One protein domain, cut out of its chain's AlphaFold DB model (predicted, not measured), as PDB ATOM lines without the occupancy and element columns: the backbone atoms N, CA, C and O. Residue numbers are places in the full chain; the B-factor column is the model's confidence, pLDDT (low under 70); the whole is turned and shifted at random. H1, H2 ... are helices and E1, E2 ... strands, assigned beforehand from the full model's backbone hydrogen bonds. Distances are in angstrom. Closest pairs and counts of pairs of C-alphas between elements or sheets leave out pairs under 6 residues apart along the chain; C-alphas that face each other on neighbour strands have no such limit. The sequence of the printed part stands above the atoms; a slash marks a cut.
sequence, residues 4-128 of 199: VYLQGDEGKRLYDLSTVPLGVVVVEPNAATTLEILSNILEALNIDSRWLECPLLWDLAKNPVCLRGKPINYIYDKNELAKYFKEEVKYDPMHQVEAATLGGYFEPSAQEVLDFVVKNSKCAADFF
ATOM      1  N   VAL A   4     -16.116  15.510  17.793       93.88
ATOM      2  CA  VAL A   4     -15.135  15.658  18.865       93.88
ATOM      3  C   VAL A   4     -15.010  14.354  19.628       93.88
ATOM      4  O   VAL A   4     -15.921  13.535  19.602       93.88
ATOM      5  N   TYR A   5     -13.922  14.181  20.361       92.88
ATOM      6  CA  TYR A   5     -13.850  13.169  21.411       92.88
ATOM      7  C   TYR A   5     -13.761  13.844  22.779       92.88
ATOM      8  O   TYR A   5     -13.484  15.042  22.890       92.88
ATOM      9  N   LEU A   6     -14.055  13.099  23.839       90.88
ATOM     10  CA  LEU A   6     -14.111  13.653  25.190       90.88
ATOM     11  C   LEU A   6     -12.708  13.702  25.794       90.88
ATOM     12  O   LEU A   6     -11.906  12.783  25.622       90.88
ATOM     13  N   GLN A   7     -12.400  14.761  26.540       85.31
ATOM     14  CA  GLN A   7     -11.117  14.832  27.229       85.31
ATOM     15  C   GLN A   7     -11.048  13.752  28.318       85.31
ATOM     16  O   GLN A   7     -11.876  13.723  29.231       85.31
ATOM     17  N   GLY A   8     -10.024  12.900  28.240       78.44
ATOM     18  CA  GLY A   8      -9.844  11.768  29.152       78.44
ATOM     19  C   GLY A   8     -10.580  10.496  28.729       78.44
ATOM     20  O   GLY A   8     -10.522   9.515  29.461       78.44
ATOM     21  N   ASP A   9     -11.244  10.488  27.569       82.44
ATOM     22  CA  ASP A   9     -11.710   9.247  26.954       82.44
ATOM     23  C   ASP A   9     -10.524   8.514  26.316       82.44
ATOM     24  O   ASP A   9     -10.008   8.932  25.277       82.44
ATOM     25  N   GLU A  10     -10.080   7.431  26.957       79.88
ATOM     26  CA  GLU A  10      -8.985   6.586  26.466       79.88
ATOM     27  C   GLU A  10      -9.315   5.959  25.108       79.88
ATOM     28  O   GLU A  10      -8.435   5.839  24.257       79.88
ATOM     29  N   GLY A  11     -10.589   5.628  24.877       79.94
ATOM     30  CA  GLY A  11     -11.059   5.086  23.606       79.94
ATOM     31  C   GLY A  11     -11.176   6.136  22.502       79.94
ATOM     32  O   GLY A  11     -11.402   5.767  21.351       79.94
ATOM     33  N   LYS A  12     -11.036   7.430  22.841       86.81
ATOM     34  CA  LYS A  12     -11.192   8.583  21.941       86.81
ATOM     35  C   LYS A  12     -12.416   8.441  21.018       86.81
ATOM     36  O   LYS A  12     -12.328   8.695  19.817       86.81
ATOM     37  N   ARG A  13     -13.563   8.014  21.557       90.94
ATOM     38  CA  ARG A  13     -14.775   7.810  20.754       90.94
ATOM     39  C   ARG A  13     -15.230   9.151  20.177       90.94
ATOM     40  O   ARG A  13     -15.252  10.159  20.881       90.94
ATOM     41  N   LEU A  14     -15.598   9.157  18.897       94.56
ATOM     42  CA  LEU A  14     -16.074  10.362  18.224       94.56
ATOM     43  C   LEU A  14     -17.564  10.569  18.493       94.56
ATOM     44  O   LEU A  14     -18.369   9.653  18.342       94.56
ATOM     45  N   TYR A  15     -17.927  11.797  18.836       93.56
ATOM     46  CA  TYR A  15     -19.292  12.236  19.076       93.56
ATOM     47  C   TYR A  15     -19.636  13.410  18.173       93.56
ATOM     48  O   TYR A  15     -18.799  14.285  17.942       93.56
ATOM     49  N   ASP A  16     -20.884  13.472  17.715       93.56
ATOM     50  CA  ASP A  16     -21.414  14.679  17.087       93.56
ATOM     51  C   ASP A  16     -21.438  15.805  18.126       93.56
ATOM     52  O   ASP A  16     -22.157  15.727  19.129       93.56
ATOM     53  N   LEU A  17     -20.673  16.870  17.873       90.94
ATOM     54  CA  LEU A  17     -20.527  18.009  18.778       90.94
ATOM     55  C   LEU A  17     -21.879  18.631  19.152       90.94
ATOM     56  O   LEU A  17     -22.045  19.113  20.271       90.94
ATOM     57  N   SER A  18     -22.860  18.609  18.246       90.38
ATOM     58  CA  SER A  18     -24.189  19.179  18.492       90.38
ATOM     59  C   SER A  18     -24.991  18.424  19.557       90.38
ATOM     60  O   SER A  18     -25.897  18.997  20.168       90.38
ATOM     61  N   THR A  19     -24.640  17.161  19.805       91.12
ATOM     62  CA  THR A  19     -25.297  16.280  20.779       91.12
ATOM     63  C   THR A  19     -24.610  16.293  22.143       91.12
ATOM     64  O   THR A  19     -25.202  15.869  23.139       91.12
ATOM     65  N   VAL A  20     -23.376  16.807  22.219       89.38
ATOM     66  CA  VAL A  20     -22.602  16.842  23.460       89.38
ATOM     67  C   VAL A  20     -23.161  17.917  24.406       89.38
ATOM     68  O   VAL A  20     -23.303  19.082  24.020       89.38
ATOM     69  N   PRO A  21     -23.471  17.573  25.673       86.50
ATOM     70  CA  PRO A  21     -23.940  18.538  26.653       86.50
ATOM     71  C   PRO A  21     -22.930  19.661  26.895       86.50
ATOM     72  O   PRO A  21     -21.725  19.436  27.023       86.50
ATOM     73  N   LEU A  22     -23.451  20.877  27.059       83.00
ATOM     74  CA  LEU A  22     -22.668  22.012  27.543       83.00
ATOM     75  C   LEU A  22     -21.949  21.645  28.843       83.00
ATOM     76  O   LEU A  22     -22.573  21.144  29.782       83.00
ATOM     77  N   GLY A  23     -20.656  21.952  28.903       80.19
ATOM     78  CA  GLY A  23     -19.838  21.733  30.092       80.19
ATOM     79  C   GLY A  23     -19.016  20.464  30.107       80.19
ATOM     80  O   GLY A  23     -18.193  20.294  31.005       80.19
ATOM     81  N   VAL A  24     -19.227  19.577  29.143       85.94
ATOM     82  CA  VAL A  24     -18.331  18.448  28.922       85.94
ATOM     83  C   VAL A  24     -17.081  18.961  28.214       85.94
ATOM     84  O   VAL A  24     -17.185  19.701  27.237       85.94
ATOM     85  N   VAL A  25     -15.900  18.603  28.722       87.38
ATOM     86  CA  VAL A  25     -14.646  18.991  28.073       87.38
ATOM     87  C   VAL A  25     -14.414  18.090  26.865       87.38
ATOM     88  O   VAL A  25     -14.365  16.866  26.991       87.38
ATOM     89  N   VAL A  26     -14.272  18.706  25.696       91.12
ATOM     90  CA  VAL A  26     -14.124  18.035  24.402       91.12
ATOM     91  C   VAL A  26     -12.818  18.438  23.727       91.12
ATOM     92  O   VAL A  26     -12.242  19.476  24.052       91.12
ATOM     93  N   VAL A  27     -12.366  17.623  22.780       91.62
ATOM     94  CA  VAL A  27     -11.189  17.880  21.952       91.62
ATOM     95  C   VAL A  27     -11.564  17.675  20.486       91.62
ATOM     96  O   VAL A  27     -12.127  16.642  20.119       91.62
ATOM     97  N   GLU A  28     -11.254  18.666  19.649       92.69
ATOM     98  CA  GLU A  28     -11.372  18.548  18.194       92.69
ATOM     99  C   GLU A  28     -10.168  17.760  17.656       92.69
ATOM    100  O   GLU A  28      -9.022  18.175  17.864       92.69
ATOM    101  N   PRO A  29     -10.380  16.604  17.004       94.25
ATOM    102  CA  PRO A  29      -9.279  15.838  16.449       94.25
ATOM    103  C   PRO A  29      -8.722  16.533  15.201       94.25
ATOM    104  O   PRO A  29      -9.462  17.061  14.373       94.25
ATOM    105  N   ASN A  30      -7.401  16.486  15.032       94.25
ATOM    106  CA  ASN A  30      -6.770  16.788  13.746       94.25
ATOM    107  C   ASN A  30      -6.842  15.560  12.816       94.25
ATOM    108  O   ASN A  30      -7.338  14.497  13.206       94.25
ATOM    109  N   ALA A  31      -6.338  15.679  11.588       95.38
ATOM    110  CA  ALA A  31      -6.376  14.581  10.624       95.38
ATOM    111  C   ALA A  31      -5.645  13.319  11.103       95.38
ATOM    112  O   ALA A  31      -6.177  12.226  10.946       95.38
ATOM    113  N   ALA A  32      -4.470  13.459  11.725       95.88
ATOM    114  CA  ALA A  32      -3.688  12.319  12.209       95.88
ATOM    115  C   ALA A  32      -4.433  11.551  13.311       95.88
ATOM    116  O   ALA A  32      -4.609  10.339  13.224       95.88
ATOM    117  N   THR A  33      -4.951  12.268  14.309       95.00
ATOM    118  CA  THR A  33      -5.759  11.683  15.384       95.00
ATOM    119  C   THR A  33      -7.041  11.059  14.836       95.00
ATOM    120  O   THR A  33      -7.446   9.992  15.283       95.00
ATOM    121  N   THR A  34      -7.675  11.691  13.844       96.19
ATOM    122  CA  THR A  34      -8.872  11.136  13.192       96.19
ATOM    123  C   THR A  34      -8.553   9.818  12.485       96.19
ATOM    124  O   THR A  34      -9.307   8.862  12.634       96.19
ATOM    125  N   LEU A  35      -7.431   9.734  11.763       96.19
ATOM    126  CA  LEU A  35      -6.990   8.497  11.108       96.19
ATOM    127  C   LEU A  35      -6.773   7.364  12.103       96.19
ATOM    128  O   LEU A  35      -7.274   6.266  11.885       96.19
ATOM    129  N   GLU A  36      -6.067   7.643  13.198       95.69
ATOM    130  CA  GLU A  36      -5.807   6.670  14.260       95.69
ATOM    131  C   GLU A  36      -7.120   6.127  14.845       95.69
ATOM    132  O   GLU A  36      -7.329   4.915  14.894       95.69
ATOM    133  N   ILE A  37      -8.043   7.018  15.223       95.12
ATOM    134  CA  ILE A  37      -9.332   6.624  15.806       95.12
ATOM    135  C   ILE A  37     -10.140   5.769  14.824       95.12
ATOM    136  O   ILE A  37     -10.649   4.713  15.197       95.12
ATOM    137  N   LEU A  38     -10.253   6.204  13.567       95.75
ATOM    138  CA  LEU A  38     -11.027   5.480  12.560       95.75
ATOM    139  C   LEU A  38     -10.394   4.127  12.214       95.75
ATOM    140  O   LEU A  38     -11.128   3.155  12.050       95.75
ATOM    141  N   SER A  39      -9.062   4.036  12.164       95.38
ATOM    142  CA  SER A  39      -8.354   2.766  11.970       95.38
ATOM    143  C   SER A  39      -8.675   1.770  13.081       95.38
ATOM    144  O   SER A  39      -9.058   0.638  12.793       95.38
ATOM    145  N   ASN A  40      -8.601   2.208  14.341       93.62
ATOM    146  CA  ASN A  40      -8.896   1.359  15.497       93.62
ATOM    147  C   ASN A  40     -10.351   0.867  15.484       93.62
ATOM    148  O   ASN A  40     -10.621  -0.285  15.822       93.62
ATOM    149  N   ILE A  41     -11.296   1.721  15.072       92.94
ATOM    150  CA  ILE A  41     -12.703   1.331  14.914       92.94
ATOM    151  C   ILE A  41     -12.846   0.258  13.827       92.94
ATOM    152  O   ILE A  41     -13.504  -0.752  14.058       92.94
ATOM    153  N   LEU A  42     -12.234   0.452  12.654       93.94
ATOM    154  CA  LEU A  42     -12.292  -0.522  11.559       93.94
ATOM    155  C   LEU A  42     -11.684  -1.872  11.967       93.94
ATOM    156  O   LEU A  42     -12.291  -2.915  11.716       93.94
ATOM    157  N   GLU A  43     -10.537  -1.851  12.651       93.00
ATOM    158  CA  GLU A  43      -9.860  -3.050  13.150       93.00
ATOM    159  C   GLU A  43     -10.714  -3.799  14.180       93.00
ATOM    160  O   GLU A  43     -10.934  -5.003  14.037       93.00
ATOM    161  N   ALA A  44     -11.286  -3.092  15.161       90.25
ATOM    162  CA  ALA A  44     -12.176  -3.684  16.164       90.25
ATOM    163  C   ALA A  44     -13.403  -4.377  15.543       90.25
ATOM    164  O   ALA A  44     -13.997  -5.277  16.141       90.25
ATOM    165  N   LEU A  45     -13.780  -3.970  14.332       88.25
ATOM    166  CA  LEU A  45     -14.909  -4.503  13.581       88.25
ATOM    167  C   LEU A  45     -14.510  -5.537  12.523       88.25
ATOM    168  O   LEU A  45     -15.378  -6.025  11.798       88.25
ATOM    169  N   ASN A  46     -13.226  -5.896  12.441       91.94
ATOM    170  CA  ASN A  46     -12.665  -6.777  11.416       91.94
ATOM    171  C   ASN A  46     -12.945  -6.299   9.977       91.94
ATOM    172  O   ASN A  46     -13.144  -7.112   9.072       91.94
ATOM    173  N   ILE A  47     -12.980  -4.983   9.756       92.94
ATOM    174  CA  ILE A  47     -13.073  -4.390   8.420       92.94
ATOM    175  C   ILE A  47     -11.651  -4.129   7.922       92.94
ATOM    176  O   ILE A  47     -10.865  -3.488   8.614       92.94
ATOM    177  N   ASP A  48     -11.323  -4.606   6.716       92.44
ATOM    178  CA  ASP A  48     -10.015  -4.347   6.102       92.44
ATOM    179  C   ASP A  48      -9.763  -2.838   5.995       92.44
ATOM    180  O   ASP A  48     -10.577  -2.106   5.425       92.44
ATOM    181  N   SER A  49      -8.638  -2.389   6.551       93.44
ATOM    182  CA  SER A  49      -8.247  -0.982   6.667       93.44
ATOM    183  C   SER A  49      -6.902  -0.675   6.004       93.44
ATOM    184  O   SER A  49      -6.445   0.461   6.079       93.44
ATOM    185  N   ARG A  50      -6.286  -1.625   5.280       92.62
ATOM    186  CA  ARG A  50      -4.978  -1.421   4.617       92.62
ATOM    187  C   ARG A  50      -4.957  -0.254   3.630       92.62
ATOM    188  O   ARG A  50      -3.920   0.345   3.386       92.62
ATOM    189  N   TRP A  51      -6.107   0.094   3.056       93.44
ATOM    190  CA  TRP A  51      -6.263   1.255   2.170       93.44
ATOM    191  C   TRP A  51      -6.165   2.609   2.899       93.44
ATOM    192  O   TRP A  51      -6.103   3.648   2.241       93.44
ATOM    193  N   LEU A  52      -6.177   2.610   4.234       95.12
ATOM    194  CA  LEU A  52      -5.965   3.787   5.076       95.12
ATOM    195  C   LEU A  52      -4.471   4.067   5.313       95.12
ATOM    196  O   LEU A  52      -4.104   5.191   5.657       95.12
ATOM    197  N   GLU A  53      -3.618   3.058   5.125       95.00
ATOM    198  CA  GLU A  53      -2.172   3.169   5.289       95.00
ATOM    199  C   GLU A  53      -1.552   4.025   4.180       95.00
ATOM    200  O   GLU A  53      -1.969   4.017   3.018       95.00
ATOM    201  N   CYS A  54      -0.496   4.752   4.537       95.88
ATOM    202  CA  CYS A  54       0.286   5.513   3.579       95.88
ATOM    203  C   CYS A  54       1.047   4.556   2.643       95.88
ATOM    204  O   CYS A  54       1.872   3.780   3.126       95.88
ATOM    205  N   PRO A  55       0.889   4.653   1.306       93.31
ATOM    206  CA  PRO A  55       1.550   3.744   0.361       93.31
ATOM    207  C   PRO A  55       3.086   3.747   0.410       93.31
ATOM    208  O   PRO A  55       3.711   2.787  -0.030       93.31
ATOM    209  N   LEU A  56       3.689   4.828   0.917       93.31
ATOM    210  CA  LEU A  56       5.140   4.972   1.066       93.31
ATOM    211  C   LEU A  56       5.661   4.466   2.419       93.31
ATOM    212  O   LEU A  56       6.840   4.150   2.532       93.31
ATOM    213  N   LEU A  57       4.804   4.444   3.443       93.75
ATOM    214  CA  LEU A  57       5.171   4.106   4.822       93.75
ATOM    215  C   LEU A  57       4.712   2.693   5.220       93.75
ATOM    216  O   LEU A  57       5.335   2.093   6.088       93.75
ATOM    217  N   TRP A  58       3.645   2.186   4.588       92.69
ATOM    218  CA  TRP A  58       2.908   0.968   4.973       92.69
ATOM    219  C   TRP A  58       2.473   0.977   6.445       92.69
ATOM    220  O   TRP A  58       2.543  -0.024   7.150       92.69
ATOM    221  N   ASP A  59       2.084   2.164   6.902       96.00
ATOM    222  CA  ASP A  59       1.552   2.454   8.231       96.00
ATOM    223  C   ASP A  59       0.689   3.726   8.127       96.00
ATOM    224  O   ASP A  59       0.708   4.430   7.104       96.00
ATOM    225  N   LEU A  60      -0.063   4.055   9.175       96.62
ATOM    226  CA  LEU A  60      -0.833   5.293   9.248       96.62
ATOM    227  C   LEU A  60       0.090   6.519   9.200       96.62
ATOM    228  O   LEU A  60       1.124   6.601   9.867       96.62
ATOM    229  N   ALA A  61      -0.310   7.520   8.416       96.62
ATOM    230  CA  ALA A  61       0.445   8.760   8.289       96.62
ATOM    231  C   ALA A  61       0.422   9.567   9.599       96.62
ATOM    232  O   ALA A  61      -0.643   9.912  10.113       96.62
ATOM    233  N   LYS A  62       1.605   9.949  10.098       96.19
ATOM    234  CA  LYS A  62       1.749  10.806  11.289       96.19
ATOM    235  C   LYS A  62       1.503  12.269  10.950       96.19
ATOM    236  O   LYS A  62       0.965  13.013  11.760       96.19
ATOM    237  N   ASN A  63       1.904  12.674   9.746       96.81
ATOM    238  CA  ASN A  63       1.630  13.989   9.178       96.81
ATOM    239  C   ASN A  63       0.861  13.803   7.864       96.81
ATOM    240  O   ASN A  63       1.482  13.837   6.797       96.81
ATOM    241  N   PRO A  64      -0.455  13.536   7.927       97.38
ATOM    242  CA  PRO A  64      -1.234  13.162   6.757       97.38
ATOM    243  C   PRO A  64      -1.330  14.307   5.755       97.38
ATOM    244  O   PRO A  64      -1.641  15.445   6.106       97.38
ATOM    245  N   VAL A  65      -1.090  13.990   4.487       96.81
ATOM    246  CA  VAL A  65      -1.269  14.904   3.363       96.81
ATOM    247  C   VAL A  65      -1.935  14.204   2.187       96.81
ATOM    248  O   VAL A  65      -1.675  13.038   1.893       96.81
ATOM    249  N   CYS A  66      -2.773  14.952   1.480       95.25
ATOM    250  CA  CYS A  66      -3.535  14.487   0.331       95.25
ATOM    251  C   CYS A  66      -3.211  15.333  -0.896       95.25
ATOM    252  O   CYS A  66      -2.852  16.508  -0.788       95.25
ATOM    253  N   LEU A  67      -3.353  14.742  -2.080       92.94
ATOM    254  CA  LEU A  67      -3.160  15.452  -3.338       92.94
ATOM    255  C   LEU A  67      -4.260  16.512  -3.529       92.94
ATOM    256  O   LEU A  67      -5.453  16.214  -3.459       92.94
ATOM    257  N   ARG A  68      -3.869  17.761  -3.792       91.31
ATOM    258  CA  ARG A  68      -4.793  18.888  -3.971       91.31
ATOM    259  C   ARG A  68      -5.573  18.769  -5.282       91.31
ATOM    260  O   ARG A  68      -5.035  18.383  -6.315       91.31
ATOM    261  N   GLY A  69      -6.839  19.190  -5.258       84.31
ATOM    262  CA  GLY A  69      -7.673  19.305  -6.463       84.31
ATOM    263  C   GLY A  69      -8.184  17.971  -7.016       84.31
ATOM    264  O   GLY A  69      -8.734  17.933  -8.117       84.31
ATOM    265  N   LYS A  70      -8.022  16.878  -6.264       84.00
ATOM    266  CA  LYS A  70      -8.567  15.554  -6.571       84.00
ATOM    267  C   LYS A  70      -9.331  15.019  -5.358       84.00
ATOM    268  O   LYS A  70      -9.031  15.420  -4.235       84.00
ATOM    269  N   PRO A  71     -10.305  14.113  -5.561       89.00
ATOM    270  CA  PRO A  71     -10.848  13.332  -4.459       89.00
ATOM    271  C   PRO A  71      -9.719  12.604  -3.728       89.00
ATOM    272  O   PRO A  71      -8.786  12.116  -4.370       89.00
ATOM    273  N   ILE A  72      -9.820  12.503  -2.404       92.75
ATOM    274  CA  ILE A  72      -8.854  11.738  -1.617       92.75
ATOM    275  C   ILE A  72      -8.991  10.265  -2.017       92.75
ATOM    276  O   ILE A  72     -10.053   9.656  -1.857       92.75
ATOM    277  N   ASN A  73      -7.925   9.730  -2.605       91.50
ATOM    278  CA  ASN A  73      -7.788   8.313  -2.940       91.50
ATOM    279  C   ASN A  73      -6.723   7.641  -2.069       91.50
ATOM    280  O   ASN A  73      -6.854   6.466  -1.757       91.50
ATOM    281  N   TYR A  74      -5.701   8.402  -1.673       94.00
ATOM    282  CA  TYR A  74      -4.607   7.964  -0.819       94.00
ATOM    283  C   TYR A  74      -4.242   9.095   0.134       94.00
ATOM    284  O   TYR A  74      -4.345  10.273  -0.227       94.00
ATOM    285  N   ILE A  75      -3.795   8.718   1.325       96.12
ATOM    286  CA  ILE A  75      -3.286   9.629   2.344       96.12
ATOM    287  C   ILE A  75      -1.812   9.300   2.529       96.12
ATOM    288  O   ILE A  75      -1.465   8.167   2.835       96.12
ATOM    289  N   TYR A  76      -0.939  10.277   2.315       96.56
ATOM    290  CA  TYR A  76       0.505  10.094   2.434       96.56
ATOM    291  C   TYR A  76       1.026  10.692   3.738       96.56
ATOM    292  O   TYR A  76       0.435  11.627   4.276       96.56
ATOM    293  N   ASP A  77       2.174  10.218   4.217       97.12
ATOM    294  CA  ASP A  77       2.934  10.936   5.238       97.12
ATOM    295  C   ASP A  77       3.799  12.015   4.581       97.12
ATOM    296  O   ASP A  77       4.577  11.742   3.662       97.12
ATOM    297  N   LYS A  78       3.683  13.253   5.063       95.94
ATOM    298  CA  LYS A  78       4.396  14.419   4.531       95.94
ATOM    299  C   LYS A  78       5.911  14.228   4.484       95.94
ATOM    300  O   LYS A  78       6.547  14.704   3.544       95.94
ATOM    301  N   ASN A  79       6.497  13.576   5.488       94.94
ATOM    302  CA  ASN A  79       7.947  13.415   5.567       94.94
ATOM    303  C   ASN A  79       8.433  12.358   4.576       94.94
ATOM    304  O   ASN A  79       9.440  12.581   3.905       94.94
ATOM    305  N   GLU A  80       7.705  11.250   4.440       94.94
ATOM    306  CA  GLU A  80       8.021  10.222   3.443       94.94
ATOM    307  C   GLU A  80       7.829  10.749   2.022       94.94
ATOM    308  O   GLU A  80       8.693  10.575   1.163       94.94
ATOM    309  N   LEU A  81       6.765  11.517   1.791       93.62
ATOM    310  CA  LEU A  81       6.531  12.176   0.513       93.62
ATOM    311  C   LEU A  81       7.638  13.192   0.176       93.62
ATOM    312  O   LEU A  81       8.074  13.300  -0.970       93.62
ATOM    313  N   ALA A  82       8.144  13.921   1.176       92.94
ATOM    314  CA  ALA A  82       9.271  14.829   0.993       92.94
ATOM    315  C   ALA A  82      10.581  14.091   0.663       92.94
ATOM    316  O   ALA A  82      11.385  14.625  -0.098       92.94
ATOM    317  N   LYS A  83      10.816  12.892   1.214       92.62
ATOM    318  CA  LYS A  83      11.963  12.048   0.833       92.62
ATOM    319  C   LYS A  83      11.823  11.552  -0.603       92.62
ATOM    320  O   LYS A  83      12.759  11.705  -1.374       92.62
ATOM    321  N   TYR A  84      10.642  11.066  -0.969       90.88
ATOM    322  CA  TYR A  84      10.344  10.590  -2.317       90.88
ATOM    323  C   TYR A  84      10.634  11.655  -3.392       90.88
ATOM    324  O   TYR A  84      11.329  11.392  -4.369       90.88
ATOM    325  N   PHE A  85      10.207  12.904  -3.181       89.88
ATOM    326  CA  PHE A  85      10.485  13.989  -4.135       89.88
ATOM    327  C   PHE A  85      11.946  14.472  -4.153       89.88
ATOM    328  O   PHE A  85      12.339  15.163  -5.094       89.88
ATOM    329  N   LYS A  86      12.768  14.135  -3.148       87.56
ATOM    330  CA  LYS A  86      14.208  14.451  -3.171       87.56
ATOM    331  C   LYS A  86      14.983  13.581  -4.155       87.56
ATOM    332  O   LYS A  86      16.049  13.999  -4.590       87.56
ATOM    333  N   GLU A  87      14.452  12.427  -4.538       82.50
ATOM    334  CA  GLU A  87      15.071  11.514  -5.507       82.50
ATOM    335  C   GLU A  87      14.833  11.949  -6.973       82.50
ATOM    336  O   GLU A  87      14.928  11.145  -7.893       82.50
ATOM    337  N   GLU A  88      14.502  13.229  -7.200       70.31
ATOM    338  CA  GLU A  88      14.164  13.841  -8.502       70.31
ATOM    339  C   GLU A  88      12.979  13.197  -9.245       70.31
ATOM    340  O   GLU A  88      12.757  13.432 -10.438       70.31
ATOM    341  N   VAL A  89      12.158  12.434  -8.526       74.44
ATOM    342  CA  VAL A  89      10.926  11.859  -9.056       74.44
ATOM    343  C   VAL A  89       9.892  12.965  -9.290       74.44
ATOM    344  O   VAL A  89       9.612  13.759  -8.397       74.44
ATOM    345  N   LYS A  90       9.320  13.046 -10.500       76.62
ATOM    346  CA  LYS A  90       8.379  14.123 -10.889       76.62
ATOM    347  C   LYS A  90       6.901  13.723 -10.874       76.62
ATOM    348  O   LYS A  90       6.043  14.572 -11.098       76.62
ATOM    349  N   TYR A  91       6.596  12.461 -10.596       84.12
ATOM    350  CA  TYR A  91       5.236  11.923 -10.593       84.12
ATOM    351  C   TYR A  91       4.741  11.641  -9.169       84.12
ATOM    352  O   TYR A  91       5.538  11.363  -8.278       84.12
ATOM    353  N   ASP A  92       3.425  11.709  -8.948       86.56
ATOM    354  CA  ASP A  92       2.783  11.225  -7.710       86.56
ATOM    355  C   ASP A  92       3.138   9.742  -7.465       86.56
ATOM    356  O   ASP A  92       3.183   8.994  -8.441       86.56
ATOM    357  N   PRO A  93       3.356   9.284  -6.214       88.00
ATOM    358  CA  PRO A  93       3.704   7.886  -5.924       88.00
ATOM    359  C   PRO A  93       2.775   6.850  -6.570       88.00
ATOM    360  O   PRO A  93       3.225   5.814  -7.059       88.00
ATOM    361  N   MET A  94       1.478   7.157  -6.645       89.94
ATOM    362  CA  MET A  94       0.464   6.302  -7.266       89.94
ATOM    363  C   MET A  94       0.169   6.686  -8.724       89.94
ATOM    364  O   MET A  94      -0.838   6.259  -9.287       89.94
ATOM    365  N   HIS A  95       1.045   7.480  -9.345       84.69
ATOM    366  CA  HIS A  95       0.987   7.932 -10.736       84.69
ATOM    367  C   HIS A  95      -0.339   8.614 -11.114       84.69
ATOM    368  O   HIS A  95      -0.750   8.606 -12.273       84.69
ATOM    369  N   GLN A  96      -1.018   9.249 -10.150       81.12
ATOM    370  CA  GLN A  96      -2.267   9.974 -10.420       81.12
ATOM    371  C   GLN A  96      -2.042  11.263 -11.219       81.12
ATOM    372  O   GLN A  96      -2.965  11.758 -11.872       81.12
ATOM    373  N   VAL A  97      -0.836  11.840 -11.125       82.75
ATOM    374  CA  VAL A  97      -0.425  13.080 -11.794       82.75
ATOM    375  C   VAL A  97       1.053  12.989 -12.184       82.75
ATOM    376  O   VAL A  97       1.892  12.602 -11.372       82.75
ATOM    377  N   GLU A  98       1.370  13.391 -13.416       74.31
ATOM    378  CA  GLU A  98       2.710  13.286 -14.018       74.31
ATOM    379  C   GLU A  98       3.699  14.386 -13.585       74.31
ATOM    380  O   GLU A  98       4.901  14.240 -13.785       74.31
ATOM    381  N   ALA A  99       3.209  15.486 -13.002       73.31
ATOM    382  CA  ALA A  99       4.005  16.638 -12.565       73.31
ATOM    383  C   ALA A  99       3.601  17.086 -11.149       73.31
ATOM    384  O   ALA A  99       3.064  18.178 -10.947       73.31
ATOM    385  N   ALA A 100       3.812  16.215 -10.164       77.19
ATOM    386  CA  ALA A 100       3.527  16.508  -8.766       77.19
ATOM    387  C   ALA A 100       4.778  17.046  -8.057       77.19
ATOM    388  O   ALA A 100       5.894  16.583  -8.271       77.19
ATOM    389  N   THR A 101       4.579  18.027  -7.181       82.88
ATOM    390  CA  THR A 101       5.593  18.491  -6.226       82.88
ATOM    391  C   THR A 101       4.992  18.451  -4.831       82.88
ATOM    392  O   THR A 101       3.769  18.386  -4.693       82.88
ATOM    393  N   LEU A 102       5.816  18.564  -3.786       84.38
ATOM    394  CA  LEU A 102       5.325  18.605  -2.403       84.38
ATOM    395  C   LEU A 102       4.285  19.724  -2.168       84.38
ATOM    396  O   LEU A 102       3.351  19.541  -1.395       84.38
ATOM    397  N   GLY A 103       4.389  20.854  -2.880       86.56
ATOM    398  CA  GLY A 103       3.409  21.950  -2.815       86.56
ATOM    399  C   GLY A 103       2.035  21.613  -3.414       86.56
ATOM    400  O   GLY A 103       1.054  22.305  -3.148       86.56
ATOM    401  N   GLY A 104       1.945  20.532  -4.191       90.31
ATOM    402  CA  GLY A 104       0.692  19.989  -4.711       90.31
ATOM    403  C   GLY A 104      -0.140  19.240  -3.670       90.31
ATOM    404  O   GLY A 104      -1.235  18.792  -3.999       90.31
ATOM    405  N   TYR A 105       0.342  19.111  -2.434       94.25
ATOM    406  CA  TYR A 105      -0.336  18.393  -1.360       94.25
ATOM    407  C   TYR A 105      -0.815  19.350  -0.270       94.25
ATOM    408  O   TYR A 105      -0.321  20.473  -0.125       94.25
ATOM    409  N   PHE A 106      -1.823  18.927   0.484       95.06
ATOM    410  CA  PHE A 106      -2.386  19.685   1.594       95.06
ATOM    411  C   PHE A 106      -2.713  18.760   2.762       95.06
ATOM    412  O   PHE A 106      -2.932  17.567   2.563       95.06
ATOM    413  N   GLU A 107      -2.729  19.309   3.971       96.06
ATOM    414  CA  GLU A 107      -3.230  18.599   5.146       96.06
ATOM    415  C   GLU A 107      -4.764  18.549   5.073       96.06
ATOM    416  O   GLU A 107      -5.383  19.617   5.007       96.06
ATOM    417  N   PRO A 108      -5.384  17.355   5.033       96.06
ATOM    418  CA  PRO A 108      -6.836  17.250   5.016       96.06
ATOM    419  C   PRO A 108      -7.422  17.691   6.360       96.06
ATOM    420  O   PRO A 108      -6.792  17.583   7.409       96.06
ATOM    421  N   SER A 109      -8.664  18.152   6.350       95.31
ATOM    422  CA  SER A 109      -9.450  18.328   7.569       95.31
ATOM    423  C   SER A 109      -9.886  16.977   8.149       95.31
ATOM    424  O   SER A 109      -9.980  15.975   7.439       95.31
ATOM    425  N   ALA A 110     -10.230  16.949   9.440       95.25
ATOM    426  CA  ALA A 110     -10.792  15.757  10.079       95.25
ATOM    427  C   ALA A 110     -12.055  15.249   9.355       95.25
ATOM    428  O   ALA A 110     -12.230  14.046   9.170       95.25
ATOM    429  N   GLN A 111     -12.906  16.161   8.871       95.38
ATOM    430  CA  GLN A 111     -14.092  15.797   8.095       95.38
ATOM    431  C   GLN A 111     -13.731  15.132   6.761       95.38
ATOM    432  O   GLN A 111     -14.330  14.121   6.420       95.38
ATOM    433  N   GLU A 112     -12.736  15.642   6.034       95.69
ATOM    434  CA  GLU A 112     -12.295  15.025   4.776       95.69
ATOM    435  C   GLU A 112     -11.720  13.615   4.991       95.69
ATOM    436  O   GLU A 112     -11.925  12.732   4.157       95.69
ATOM    437  N   VAL A 113     -11.045  13.381   6.122       96.44
ATOM    438  CA  VAL A 113     -10.591  12.042   6.524       96.44
ATOM    439  C   VAL A 113     -11.779  11.112   6.791       96.44
ATOM    440  O   VAL A 113     -11.800   9.985   6.295       96.44
ATOM    441  N   LEU A 114     -12.788  11.575   7.534       96.38
ATOM    442  CA  LEU A 114     -14.001  10.794   7.788       96.38
ATOM    443  C   LEU A 114     -14.738  10.458   6.484       96.38
ATOM    444  O   LEU A 114     -15.120   9.309   6.274       96.38
ATOM    445  N   ASP A 115     -14.893  11.432   5.589       95.44
ATOM    446  CA  ASP A 115     -15.560  11.246   4.297       95.44
ATOM    447  C   ASP A 115     -14.817  10.216   3.430       95.44
ATOM    448  O   ASP A 115     -15.440   9.368   2.782       95.44
ATOM    449  N   PHE A 116     -13.480  10.243   3.455       96.00
ATOM    450  CA  PHE A 116     -12.643   9.230   2.817       96.00
ATOM    451  C   PHE A 116     -12.901   7.830   3.393       96.00
ATOM    452  O   PHE A 116     -13.076   6.876   2.629       96.00
ATOM    453  N   VAL A 117     -12.982   7.697   4.718       95.81
ATOM    454  CA  VAL A 117     -13.243   6.409   5.377       95.81
ATOM    455  C   VAL A 117     -14.644   5.887   5.071       95.81
ATOM    456  O   VAL A 117     -14.790   4.726   4.692       95.81
ATOM    457  N   VAL A 118     -15.670   6.732   5.159       95.12
ATOM    458  CA  VAL A 118     -17.066   6.396   4.821       95.12
ATOM    459  C   VAL A 118     -17.168   5.894   3.380       95.12
ATOM    460  O   VAL A 118     -17.760   4.846   3.117       95.12
ATOM    461  N   LYS A 119     -16.522   6.593   2.438       94.25
ATOM    462  CA  LYS A 119     -16.512   6.216   1.018       94.25
ATOM    463  C   LYS A 119     -15.920   4.822   0.785       94.25
ATOM    464  O   LYS A 119     -16.490   4.052   0.012       94.25
ATOM    465  N   ASN A 120     -14.783   4.504   1.407       93.50
ATOM    466  CA  ASN A 120     -14.060   3.254   1.142       93.50
ATOM    467  C   ASN A 120     -14.592   2.067   1.954       93.50
ATOM    468  O   ASN A 120     -14.725   0.970   1.414       93.50
ATOM    469  N   SER A 121     -14.969   2.290   3.216       93.12
ATOM    470  CA  SER A 121     -15.553   1.256   4.082       93.12
ATOM    471  C   SER A 121     -16.995   0.896   3.713       93.12
ATOM    472  O   SER A 121     -17.482  -0.157   4.118       93.12
ATOM    473  N   LYS A 122     -17.696   1.768   2.968       90.62
ATOM    474  CA  LYS A 122     -19.141   1.674   2.675       90.62
ATOM    475  C   LYS A 122     -20.026   1.681   3.930       90.62
ATOM    476  O   LYS A 122     -21.206   1.343   3.846       90.62
ATOM    477  N   CYS A 123     -19.469   2.063   5.076       91.88
ATOM    478  CA  CYS A 123     -20.206   2.270   6.314       91.88
ATOM    479  C   CYS A 123     -20.792   3.686   6.338       91.88
ATOM    480  O   CYS A 123     -20.237   4.604   5.737       91.88
ATOM    481  N   ALA A 124     -21.913   3.874   7.029       91.62
ATOM    482  CA  ALA A 124     -22.505   5.196   7.213       91.62
ATOM    483  C   ALA A 124     -21.708   6.028   8.239       91.62
ATOM    484  O   ALA A 124     -20.984   5.484   9.066       91.62
ATOM    485  N   ALA A 125     -21.811   7.360   8.185       90.50
ATOM    486  CA  ALA A 125     -21.025   8.244   9.057       90.50
ATOM    487  C   ALA A 125     -21.386   8.107  10.550       90.50
ATOM    488  O   ALA A 125     -20.512   8.221  11.408       90.50
ATOM    489  N   ASP A 126     -22.651   7.814  10.854       88.56
ATOM    490  CA  ASP A 126     -23.175   7.572  12.208       88.56
ATOM    491  C   ASP A 126     -22.636   6.287  12.853       88.56
ATOM    492  O   ASP A 126     -22.758   6.085  14.059       88.56
ATOM    493  N   PHE A 127     -21.997   5.433  12.058       89.50
ATOM    494  CA  PHE A 127     -21.271   4.269  12.536       89.50
ATOM    495  C   PHE A 127     -19.921   4.633  13.176       89.50
ATOM    496  O   PHE A 127     -19.436   3.925  14.055       89.50
ATOM    497  N   PHE A 128     -19.323   5.747  12.747       92.75
ATOM    498  CA  PHE A 128     -18.049   6.248  13.267       92.75
ATOM    499  C   PHE A 128     -18.234   7.392  14.265       92.75
ATOM    500  O   PHE A 128     -17.419   7.553  15.171       92.75
TER     501      PHE A 128
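What this domain is: This is residues 4 to 128 of the 199 residues of an uncharacterized protein of Legionella quinlivanii (UniProt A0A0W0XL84). With little regular structure, this elongated model has H1 and H3 side by side in its middle, E1 and E2 toward one end, and E3, then H2, toward the other. The printed part has 125 residues, with E1, E2, H1, E3, H2 and H3 in that order; the class is mixed, with only 45 residues in named elements. It is compact, with a radius of gyration of the C-alphas of 15.8 A, spanning 51 by 29 by 24 A.

Where its parts are: Find C-alpha 4 at (-15.135, 15.658, 18.865), where E1, residues 4 to 6, begins. Next come E2, 14 to 16; H1, 31 to 44, 19.9 A long; E3, 64 to 67; H2, 78 to 86; and H3, 110 to 121, ending at C-alpha 121, (-15.553, 1.256, 4.082).

How they stand to each other: The strands pair with no named strand; residues 66 to 67 of E3 pair antiparallel with 105 to 106. H1 touches H3, closest at C-alphas 31 and 110, 4.6 A, at a shallow tilt of 31 degrees, the same way. In H1, H2 and H3 every O i to N i+4 pair is within hydrogen-bond range.

The domain as a whole: The farthest C-alphas, Leu 22 and Glu 88, are 52.2 A apart. Links E2 to H1, H1 to E3 and H2 to H3 are long. The printed part has no cut; no printed residue is under pLDDT 70.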